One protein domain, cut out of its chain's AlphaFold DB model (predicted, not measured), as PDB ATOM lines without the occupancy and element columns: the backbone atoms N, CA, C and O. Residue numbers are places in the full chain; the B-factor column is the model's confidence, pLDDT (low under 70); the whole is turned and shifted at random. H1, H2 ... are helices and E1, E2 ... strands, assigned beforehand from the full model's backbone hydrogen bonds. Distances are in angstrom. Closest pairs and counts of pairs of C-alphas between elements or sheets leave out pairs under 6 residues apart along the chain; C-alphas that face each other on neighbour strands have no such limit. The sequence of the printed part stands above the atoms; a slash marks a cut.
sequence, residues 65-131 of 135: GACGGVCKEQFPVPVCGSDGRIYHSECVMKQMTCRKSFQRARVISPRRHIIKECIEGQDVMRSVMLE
ATOM      1  N   GLY A  65      40.285   9.920 -10.208       59.88
ATOM      2  CA  GLY A  65      39.929  10.817 -11.308       59.88
ATOM      3  C   GLY A  65      41.086  10.959 -12.295       59.88
ATOM      4  O   GLY A  65      41.793  11.963 -12.292       59.88
ATOM      5  N   ALA A  66      41.306   9.927 -13.107       61.38
ATOM      6  CA  ALA A  66      42.151   9.983 -14.288       61.38
ATOM      7  C   ALA A  66      41.471  10.827 -15.381       61.38
ATOM      8  O   ALA A  66      40.252  11.018 -15.361       61.38
ATOM      9  N   CYS A  67      42.252  11.312 -16.351       68.50
ATOM     10  CA  CYS A  67      41.775  11.980 -17.567       68.50
ATOM     11  C   CYS A  67      40.815  11.051 -18.342       68.50
ATOM     12  O   CYS A  67      41.251  10.334 -19.235       68.50
ATOM     13  N   GLY A  68      39.529  11.026 -17.995       69.12
ATOM     14  CA  GLY A  68      38.535  10.131 -18.605       69.12
ATOM     15  C   GLY A  68      37.814   9.195 -17.632       69.12
ATOM     16  O   GLY A  68      36.917   8.474 -18.054       69.12
ATOM     17  N   GLY A  69      38.146   9.220 -16.337       78.50
ATOM     18  CA  GLY A  69      37.336   8.555 -15.315       78.50
ATOM     19  C   GLY A  69      35.999   9.272 -15.108       78.50
ATOM     20  O   GLY A  69      35.931  10.495 -15.219       78.50
ATOM     21  N   VAL A  70      34.940   8.522 -14.793       80.12
ATOM     22  CA  VAL A  70      33.642   9.083 -14.384       80.12
ATOM     23  C   VAL A  70      33.649   9.300 -12.873       80.12
ATOM     24  O   VAL A  70      33.921   8.369 -12.114       80.12
ATOM     25  N   CYS A  71      33.321  10.514 -12.437       83.50
ATOM     26  CA  CYS A  71      33.142  10.843 -11.026       83.50
ATOM     27  C   CYS A  71      31.788  10.313 -10.534       83.50
ATOM     28  O   CYS A  71      30.741  10.714 -11.039       83.50
ATOM     29  N   LYS A  72      31.809   9.372  -9.585       83.19
ATOM     30  CA  LYS A  72      30.616   8.754  -8.982       83.19
ATOM     31  C   LYS A  72      30.530   9.123  -7.499       83.19
ATOM     32  O   LYS A  72      30.635   8.260  -6.633       83.19
ATOM     33  N   GLU A  73      30.378  10.409  -7.204       81.56
ATOM     34  CA  GLU A  73      30.168  10.893  -5.837       81.56
ATOM     35  C   GLU A  73      28.681  11.129  -5.565       81.56
ATOM     36  O   GLU A  73      28.032  11.923  -6.239       81.56
ATOM     37  N   GLN A  74      28.149  10.453  -4.546       75.88
ATOM     38  CA  GLN A  74      26.754  10.604  -4.118       75.88
ATOM     39  C   GLN A  74      26.535  11.897  -3.308       75.88
ATOM     40  O   GLN A  74      25.442  12.453  -3.313       75.88
ATOM     41  N   PHE A  75      27.599  12.402  -2.669       79.25
ATOM     42  CA  PHE A  75      27.628  13.666  -1.927       79.25
ATOM     43  C   PHE A  75      28.915  14.446  -2.244       79.25
ATOM     44  O   PHE A  75      29.880  14.394  -1.475       79.25
ATOM     45  N   PRO A  76      28.978  15.134  -3.395       84.12
ATOM     46  CA  PRO A  76      30.150  15.907  -3.776       84.12
ATOM     47  C   PRO A  76      30.345  17.111  -2.841       84.12
ATOM     48  O   PRO A  76      29.406  17.849  -2.531       84.12
ATOM     49  N   VAL A  77      31.583  17.302  -2.378       84.88
ATOM     50  CA  VAL A  77      31.979  18.455  -1.561       84.88
ATOM     51  C   VAL A  77      32.709  19.451  -2.458       84.88
ATOM     52  O   VAL A  77      33.730  19.074  -3.039       84.88
ATOM     53  N   PRO A  78      32.238  20.707  -2.564       87.81
ATOM     54  CA  PRO A  78      32.892  21.701  -3.400       87.81
ATOM     55  C   PRO A  78      34.300  22.000  -2.881       87.81
ATOM     56  O   PRO A  78      34.540  22.002  -1.672       87.81
ATOM     57  N   VAL A  79      35.224  22.278  -3.796       87.31
ATOM     58  CA  VAL A  79      36.625  22.590  -3.481       87.31
ATOM     59  C   VAL A  79      37.096  23.805  -4.267       87.31
ATOM     60  O   VAL A  79      36.696  23.993  -5.413       87.31
ATOM     61  N   CYS A  80      37.972  24.616  -3.673       88.12
ATOM     62  CA  CYS A  80      38.704  25.659  -4.396       88.12
ATOM     63  C   CYS A  80      40.029  25.087  -4.920       88.12
ATOM     64  O   CYS A  80      40.833  24.568  -4.139       88.12
ATOM     65  N   GLY A  81      40.237  25.160  -6.232       84.88
ATOM     66  CA  GLY A  81      41.458  24.757  -6.919       84.88
ATOM     67  C   GLY A  81      42.520  25.854  -6.925       84.88
ATOM     68  O   GLY A  81      42.239  27.037  -6.733       84.88
ATOM     69  N   SER A  82      43.768  25.460  -7.174       83.38
ATOM     70  CA  SER A  82      44.913  26.377  -7.217       83.38
ATOM     71  C   SER A  82      44.921  27.361  -8.379       83.38
ATOM     72  O   SER A  82      45.652  28.344  -8.357       83.38
ATOM     73  N   ASP A  83      44.089  27.108  -9.375       79.75
ATOM     74  CA  ASP A  83      43.778  28.009 -10.476       79.75
ATOM     75  C   ASP A  83      42.709  29.053 -10.106       79.75
ATOM     76  O   ASP A  83      42.184  29.739 -10.983       79.75
ATOM     77  N   GLY A  84      42.355  29.139  -8.818       81.25
ATOM     78  CA  GLY A  84      41.332  30.034  -8.298       81.25
ATOM     79  C   GLY A  84      39.924  29.638  -8.721       81.25
ATOM     80  O   GLY A  84      39.026  30.460  -8.619       81.25
ATOM     81  N   ARG A  85      39.705  28.421  -9.244       83.44
ATOM     82  CA  ARG A  85      38.385  27.938  -9.679       83.44
ATOM     83  C   ARG A  85      37.748  27.036  -8.643       83.44
ATOM     84  O   ARG A  85      38.417  26.209  -8.033       83.44
ATOM     85  N   ILE A  86      36.435  27.155  -8.482       85.94
ATOM     86  CA  ILE A  86      35.671  26.233  -7.646       85.94
ATOM     87  C   ILE A  86      35.210  25.062  -8.497       85.94
ATOM     88  O   ILE A  86      34.647  25.236  -9.576       85.94
ATOM     89  N   TYR A  87      35.438  23.865  -7.978       85.88
ATOM     90  CA  TYR A  87      35.022  22.615  -8.584       85.88
ATOM     91  C   TYR A  87      33.954  21.962  -7.721       85.88
ATOM     92  O   TYR A  87      34.001  22.029  -6.494       85.88
ATOM     93  N   HIS A  88      32.997  21.305  -8.377       86.00
ATOM     94  CA  HIS A  88      31.888  20.624  -7.710       86.00
ATOM     95  C   HIS A  88      32.368  19.514  -6.762       86.00
ATOM     96  O   HIS A  88      31.772  19.296  -5.712       86.00
ATOM     97  N   SER A  89      33.480  18.860  -7.113       86.12
ATOM     98  CA  SER A  89      34.215  17.955  -6.235       86.12
ATOM     99  C   SER A  89      35.697  17.888  -6.599       86.12
ATOM    100  O   SER A  89      36.118  18.336  -7.672       86.12
ATOM    101  N   GLU A  90      36.505  17.289  -5.723       85.31
ATOM    102  CA  GLU A  90      37.919  17.020  -6.001       85.31
ATOM    103  C   GLU A  90      38.110  16.086  -7.210       85.31
ATOM    104  O   GLU A  90      39.061  16.261  -7.976       85.31
ATOM    105  N   CYS A  91      37.208  15.120  -7.424       86.56
ATOM    106  CA  CYS A  91      37.258  14.259  -8.606       86.56
ATOM    107  C   CYS A  91      37.101  15.078  -9.890       86.56
ATOM    108  O   CYS A  91      37.921  14.963 -10.803       86.56
ATOM    109  N   VAL A  92      36.100  15.962  -9.922       85.31
ATOM    110  CA  VAL A  92      35.833  16.847 -11.063       85.31
ATOM    111  C   VAL A  92      37.020  17.782 -11.314       85.31
ATOM    112  O   VAL A  92      37.440  17.952 -12.459       85.31
ATOM    113  N   MET A  93      37.631  18.318 -10.250       86.12
ATOM    114  CA  MET A  93      38.858  19.117 -10.350       86.12
ATOM    115  C   MET A  93      39.983  18.348 -11.042       86.12
ATOM    116  O   MET A  93      40.584  18.844 -11.998       86.12
ATOM    117  N   LYS A  94      40.262  17.121 -10.590       82.44
ATOM    118  CA  LYS A  94      41.308  16.272 -11.174       82.44
ATOM    119  C   LYS A  94      41.000  15.940 -12.629       82.44
ATOM    120  O   LYS A  94      41.880  16.072 -13.473       82.44
ATOM    121  N   GLN A  95      39.754  15.601 -12.950       83.19
ATOM    122  CA  GLN A  95      39.336  15.276 -14.312       83.19
ATOM    123  C   GLN A  95      39.547  16.454 -15.281       83.19
ATOM    124  O   GLN A  95      40.141  16.277 -16.345       83.19
ATOM    125  N   MET A  96      39.116  17.662 -14.901       81.19
ATOM    126  CA  MET A  96      39.210  18.863 -15.745       81.19
ATOM    127  C   MET A  96      40.643  19.379 -15.918       81.19
ATOM    128  O   MET A  96      40.959  20.027 -16.918       81.19
ATOM    129  N   THR A  97      41.518  19.115 -14.949       79.31
ATOM    130  CA  THR A  97      42.892  19.647 -14.938       79.31
ATOM    131  C   THR A  97      43.930  18.628 -15.387       79.31
ATOM    132  O   THR A  97      45.053  19.001 -15.710       79.31
ATOM    133  N   CYS A  98      43.550  17.357 -15.515       77.88
ATOM    134  CA  CYS A  98      44.471  16.270 -15.820       77.88
ATOM    135  C   CYS A  98      45.221  16.428 -17.165       77.88
ATOM    136  O   CYS A  98      46.358  15.979 -17.277       77.88
ATOM    137  N   ARG A  99      44.643  17.102 -18.177       70.75
ATOM    138  CA  ARG A  99      45.301  17.330 -19.487       70.75
ATOM    139  C   ARG A  99      46.071  18.651 -19.578       70.75
ATOM    140  O   ARG A  99      46.699  18.910 -20.601       70.75
ATOM    141  N   LYS A 100      46.019  19.499 -18.546       67.44
ATOM    142  CA  LYS A 100      46.766  20.760 -18.525       67.44
ATOM    143  C   LYS A 100      48.184  20.461 -18.038       67.44
ATOM    144  O   LYS A 100      48.401  20.127 -16.880       67.44
ATOM    145  N   SER A 101      49.155  20.568 -18.945       55.62
ATOM    146  CA  SER A 101      50.589  20.337 -18.700       55.62
ATOM    147  C   SER A 101      51.202  21.286 -17.662       55.62
ATOM    148  O   SER A 101      52.289  21.023 -17.156       55.62
ATOM    149  N   PHE A 102      50.484  22.341 -17.283       49.59
ATOM    150  CA  PHE A 102      50.851  23.223 -16.192       49.59
ATOM    151  C   PHE A 102      49.775  23.171 -15.116       49.59
ATOM    152  O   PHE A 102      48.640  23.590 -15.326       49.59
ATOM    153  N   GLN A 103      50.207  22.689 -13.951       52.41
ATOM    154  CA  GLN A 103      49.476  22.603 -12.691       52.41
ATOM    155  C   GLN A 103      48.493  21.430 -12.617       52.41
ATOM    156  O   GLN A 103      47.335  21.509 -13.012       52.41
ATOM    157  N   ARG A 104      48.956  20.342 -11.984       59.97
ATOM    158  CA  ARG A 104      48.071  19.438 -11.238       59.97
ATOM    159  C   ARG A 104      47.264  20.328 -10.298       59.97
ATOM    160  O   ARG A 104      47.832  20.769  -9.299       59.97
ATOM    161  N   ALA A 105      46.022  20.661 -10.643       64.62
ATOM    162  CA  ALA A 105      45.227  21.525  -9.787       64.62
ATOM    163  C   ALA A 105      45.154  20.873  -8.411       64.62
ATOM    164  O   ALA A 105      44.812  19.695  -8.276       64.62
ATOM    165  N   ARG A 106      45.597  21.618  -7.404       79.12
ATOM    166  CA  ARG A 106      45.555  21.183  -6.014       79.12
ATOM    167  C   ARG A 106      44.353  21.834  -5.369       79.12
ATOM    168  O   ARG A 106      44.076  23.001  -5.634       79.12
ATOM    169  N   VAL A 107      43.680  21.088  -4.502       81.69
ATOM    170  CA  VAL A 107      42.706  21.686  -3.596       81.69
ATOM    171  C   VAL A 107      43.487  22.613  -2.671       81.69
ATOM    172  O   VAL A 107      44.342  22.145  -1.923       81.69
ATOM    173  N   ILE A 108      43.219  23.914  -2.747       83.50
ATOM    174  CA  ILE A 108      43.723  24.878  -1.766       83.50
ATOM    175  C   ILE A 108      42.832  24.827  -0.525       83.50
ATOM    176  O   ILE A 108      43.341  24.826   0.593       83.50
ATOM    177  N   SER A 109      41.513  24.701  -0.716       76.62
ATOM    178  CA  SER A 109      40.562  24.831   0.387       76.62
ATOM    179  C   SER A 109      39.342  23.917   0.256       76.62
ATOM    180  O   SER A 109      38.519  24.130  -0.639       76.62
ATOM    181  N   PRO A 110      39.167  22.945   1.176       66.50
ATOM    182  CA  PRO A 110      37.957  22.125   1.260       66.50
ATOM    183  C   PRO A 110      36.888  22.721   2.198       66.50
ATOM    184  O   PRO A 110      35.762  22.229   2.260       66.50
ATOM    185  N   ARG A 111      37.220  23.755   2.988       77.44
ATOM    186  CA  ARG A 111      36.299  24.332   3.977       77.44
ATOM    187  C   ARG A 111      35.373  25.365   3.342       77.44
ATOM    188  O   ARG A 111      35.837  26.324   2.737       77.44
ATOM    189  N   ARG A 112      34.063  25.234   3.592       70.62
ATOM    190  CA  ARG A 112      33.009  26.114   3.045       70.62
ATOM    191  C   ARG A 112      33.244  27.618   3.251       70.62
ATOM    192  O   ARG A 112      32.888  28.380   2.364       70.62
ATOM    193  N   HIS A 113      33.823  28.053   4.374       73.81
ATOM    194  CA  HIS A 113      34.128  29.478   4.588       73.81
ATOM    195  C   HIS A 113      35.271  29.972   3.695       73.81
ATOM    196  O   HIS A 113      35.161  31.048   3.131       73.81
ATOM    197  N   ILE A 114      36.296  29.150   3.466       73.38
ATOM    198  CA  ILE A 114      37.427  29.502   2.595       73.38
ATOM    199  C   ILE A 114      37.028  29.421   1.107       73.38
ATOM    200  O   ILE A 114      37.592  30.089   0.250       73.38
ATOM    201  N   ILE A 115      36.003  28.631   0.768       80.75
ATOM    202  CA  ILE A 115      35.422  28.634  -0.584       80.75
ATOM    203  C   ILE A 115      34.770  29.988  -0.901       80.75
ATOM    204  O   ILE A 115      34.846  30.415  -2.047       80.75
ATOM    205  N   LYS A 116      34.188  30.692   0.082       79.19
ATOM    206  CA  LYS A 116      33.656  32.050  -0.140       79.19
ATOM    207  C   LYS A 116      34.760  33.030  -0.538       79.19
ATOM    208  O   LYS A 116      34.596  33.747  -1.515       79.19
ATOM    209  N   GLU A 117      35.912  32.957   0.123       77.44
ATOM    210  CA  GLU A 117      37.096  33.760  -0.217       77.44
ATOM    211  C   GLU A 117      37.620  33.442  -1.629       77.44
ATOM    212  O   GLU A 117      38.103  34.320  -2.336       77.44
ATOM    213  N   CYS A 118      37.475  32.192  -2.084       79.75
ATOM    214  CA  CYS A 118      37.802  31.801  -3.457       79.75
ATOM    215  C   CYS A 118      36.860  32.459  -4.486       79.75
ATOM    216  O   CYS A 118      37.323  32.879  -5.542       79.75
ATOM    217  N   ILE A 119      35.562  32.595  -4.174       77.19
ATOM    218  CA  ILE A 119      34.587  33.310  -5.024       77.19
ATOM    219  C   ILE A 119      34.919  34.802  -5.067       77.19
ATOM    220  O   ILE A 119      34.993  35.389  -6.143       77.19
ATOM    221  N   GLU A 120      35.154  35.406  -3.906       76.81
ATOM    222  CA  GLU A 120      35.482  36.830  -3.792       76.81
ATOM    223  C   GLU A 120      36.808  37.150  -4.502       76.81
ATOM    224  O   GLU A 120      36.903  38.134  -5.230       76.81
ATOM    225  N   GLY A 121      37.804  36.263  -4.411       65.25
ATOM    226  CA  GLY A 121      39.063  36.381  -5.151       65.25
ATOM    227  C   GLY A 121      38.911  36.287  -6.677       65.25
ATOM    228  O   GLY A 121      39.670  36.928  -7.406       65.25
ATOM    229  N   GLN A 122      37.922  35.539  -7.186       62.16
ATOM    230  CA  GLN A 122      37.589  35.537  -8.617       62.16
ATOM    231  C   GLN A 122      36.935  36.847  -9.065       62.16
ATOM    232  O   GLN A 122      37.210  37.318 -10.172       62.16
ATOM    233  N   ASP A 123      36.080  37.428  -8.222       60.50
ATOM    234  CA  ASP A 123      35.360  38.664  -8.525       60.50
ATOM    235  C   ASP A 123      36.294  39.884  -8.543       60.50
ATOM    236  O   ASP A 123      36.242  40.694  -9.467       60.50
ATOM    237  N   VAL A 124      37.258  39.945  -7.614       63.84
ATOM    238  CA  VAL A 124      38.302  40.984  -7.603       63.84
ATOM    239  C   VAL A 124      39.156  40.930  -8.875       63.84
ATOM    240  O   VAL A 124      39.422  41.970  -9.470       63.84
ATOM    241  N   MET A 125      39.528  39.742  -9.373       57.12
ATOM    242  CA  MET A 125      40.282  39.618 -10.636       57.12
ATOM    243  C   MET A 125      39.467  40.096 -11.853       57.12
ATOM    244  O   MET A 125      40.027  40.649 -12.800       57.12
ATOM    245  N   ARG A 126      38.140  39.907 -11.835       57.16
ATOM    246  CA  ARG A 126      37.241  40.379 -12.898       57.16
ATOM    247  C   ARG A 126      37.010  41.888 -12.829       57.16
ATOM    248  O   ARG A 126      36.988  42.535 -13.873       57.16
ATOM    249  N   SER A 127      36.900  42.438 -11.622       56.22
ATOM    250  CA  SER A 127      36.763  43.874 -11.373       56.22
ATOM    251  C   SER A 127      38.041  44.639 -11.738       56.22
ATOM    252  O   SER A 127      37.966  45.636 -12.444       56.22
ATOM    253  N   VAL A 128      39.227  44.110 -11.410       62.16
ATOM    254  CA  VAL A 128      40.527  44.700 -11.801       62.16
ATOM    255  C   VAL A 128      40.748  44.682 -13.325       62.16
ATOM    256  O   VAL A 128      41.467  45.528 -13.851       62.16
ATOM    257  N   MET A 129      40.120  43.758 -14.065       57.31
ATOM    258  CA  MET A 129      40.191  43.717 -15.536       57.31
ATOM    259  C   MET A 129      39.161  44.641 -16.224       57.31
ATOM    260  O   MET A 129      39.320  44.942 -17.406       57.31
ATOM    261  N   LEU A 130      38.119  45.084 -15.508       57.50
ATOM    262  CA  LEU A 130      37.050  45.952 -16.024       57.50
ATOM    263  C   LEU A 130      37.122  47.401 -15.526       57.50
ATOM    264  O   LEU A 130      36.326  48.220 -15.985       57.50
ATOM    265  N   GLU A 131      38.062  47.759 -14.648       50.00
ATOM    266  CA  GLU A 131      38.288  49.171 -14.345       50.00
ATOM    267  C   GLU A 131      38.955  49.877 -15.541       50.00
ATOM    268  O   GLU A 131      40.049  49.488 -15.968       50.00
TER     269      GLU A 131
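AT A GLANCE: This is residues 65 to 131 of the 135 residues of the protein "Kazal-like domain-containing protein" of Ixodes scapularis (UniProt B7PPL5). A tiny two-strand sheet, E1 and E2, sits between short helix H1 and long helix H2, whose far end sticks out at residues 126 to 130. An unnamed stretch, residues 65 to 78, precedes E1. The 67 printed residues hold E1, H1, E2 and H2 in that order, antiparallel in the sheet and mostly helix, with under half in named elements. The whole is only just compact, close to loose, with radius of gyration of the C-alphas 13.0 A and spans of 40 by 28 by 16 A.

HOW THE PARTS SIT: E1, residues 79 to 81, and E2, residues 107 to 109, are antiparallel neighbours, with N 108 and O 80 at 2.8 A. The closest C-alphas of E1 and H1, residues 90 to 97, are those of Val 79 and Glu 90, 6.2 A apart. Those of E1 and H2, residues 112 to 130, are Cys 80 and Ile 115, 5.8 A. H1 and H2 are apart. Each O i to N i+4 pair is within hydrogen-bond range in H1, and 14 of 15 in H2.

IN THESE COORDINATES: E1 measures 6.3 A from C-alpha 79 at (36.625, 22.590, -3.481), H1 10.6 A, E2 5.5 A and H2 27.8 A to C-alpha 130 at (37.050, 45.952, -16.024).

THE WHOLE: The farthest C-alphas, Gln 74 and Glu 131, are 41.5 A apart. The printed part has no cut and no long link between named elements. Residues 65 to 68, 100 to 105, 110 and 121 to 131 have pLDDT under 70.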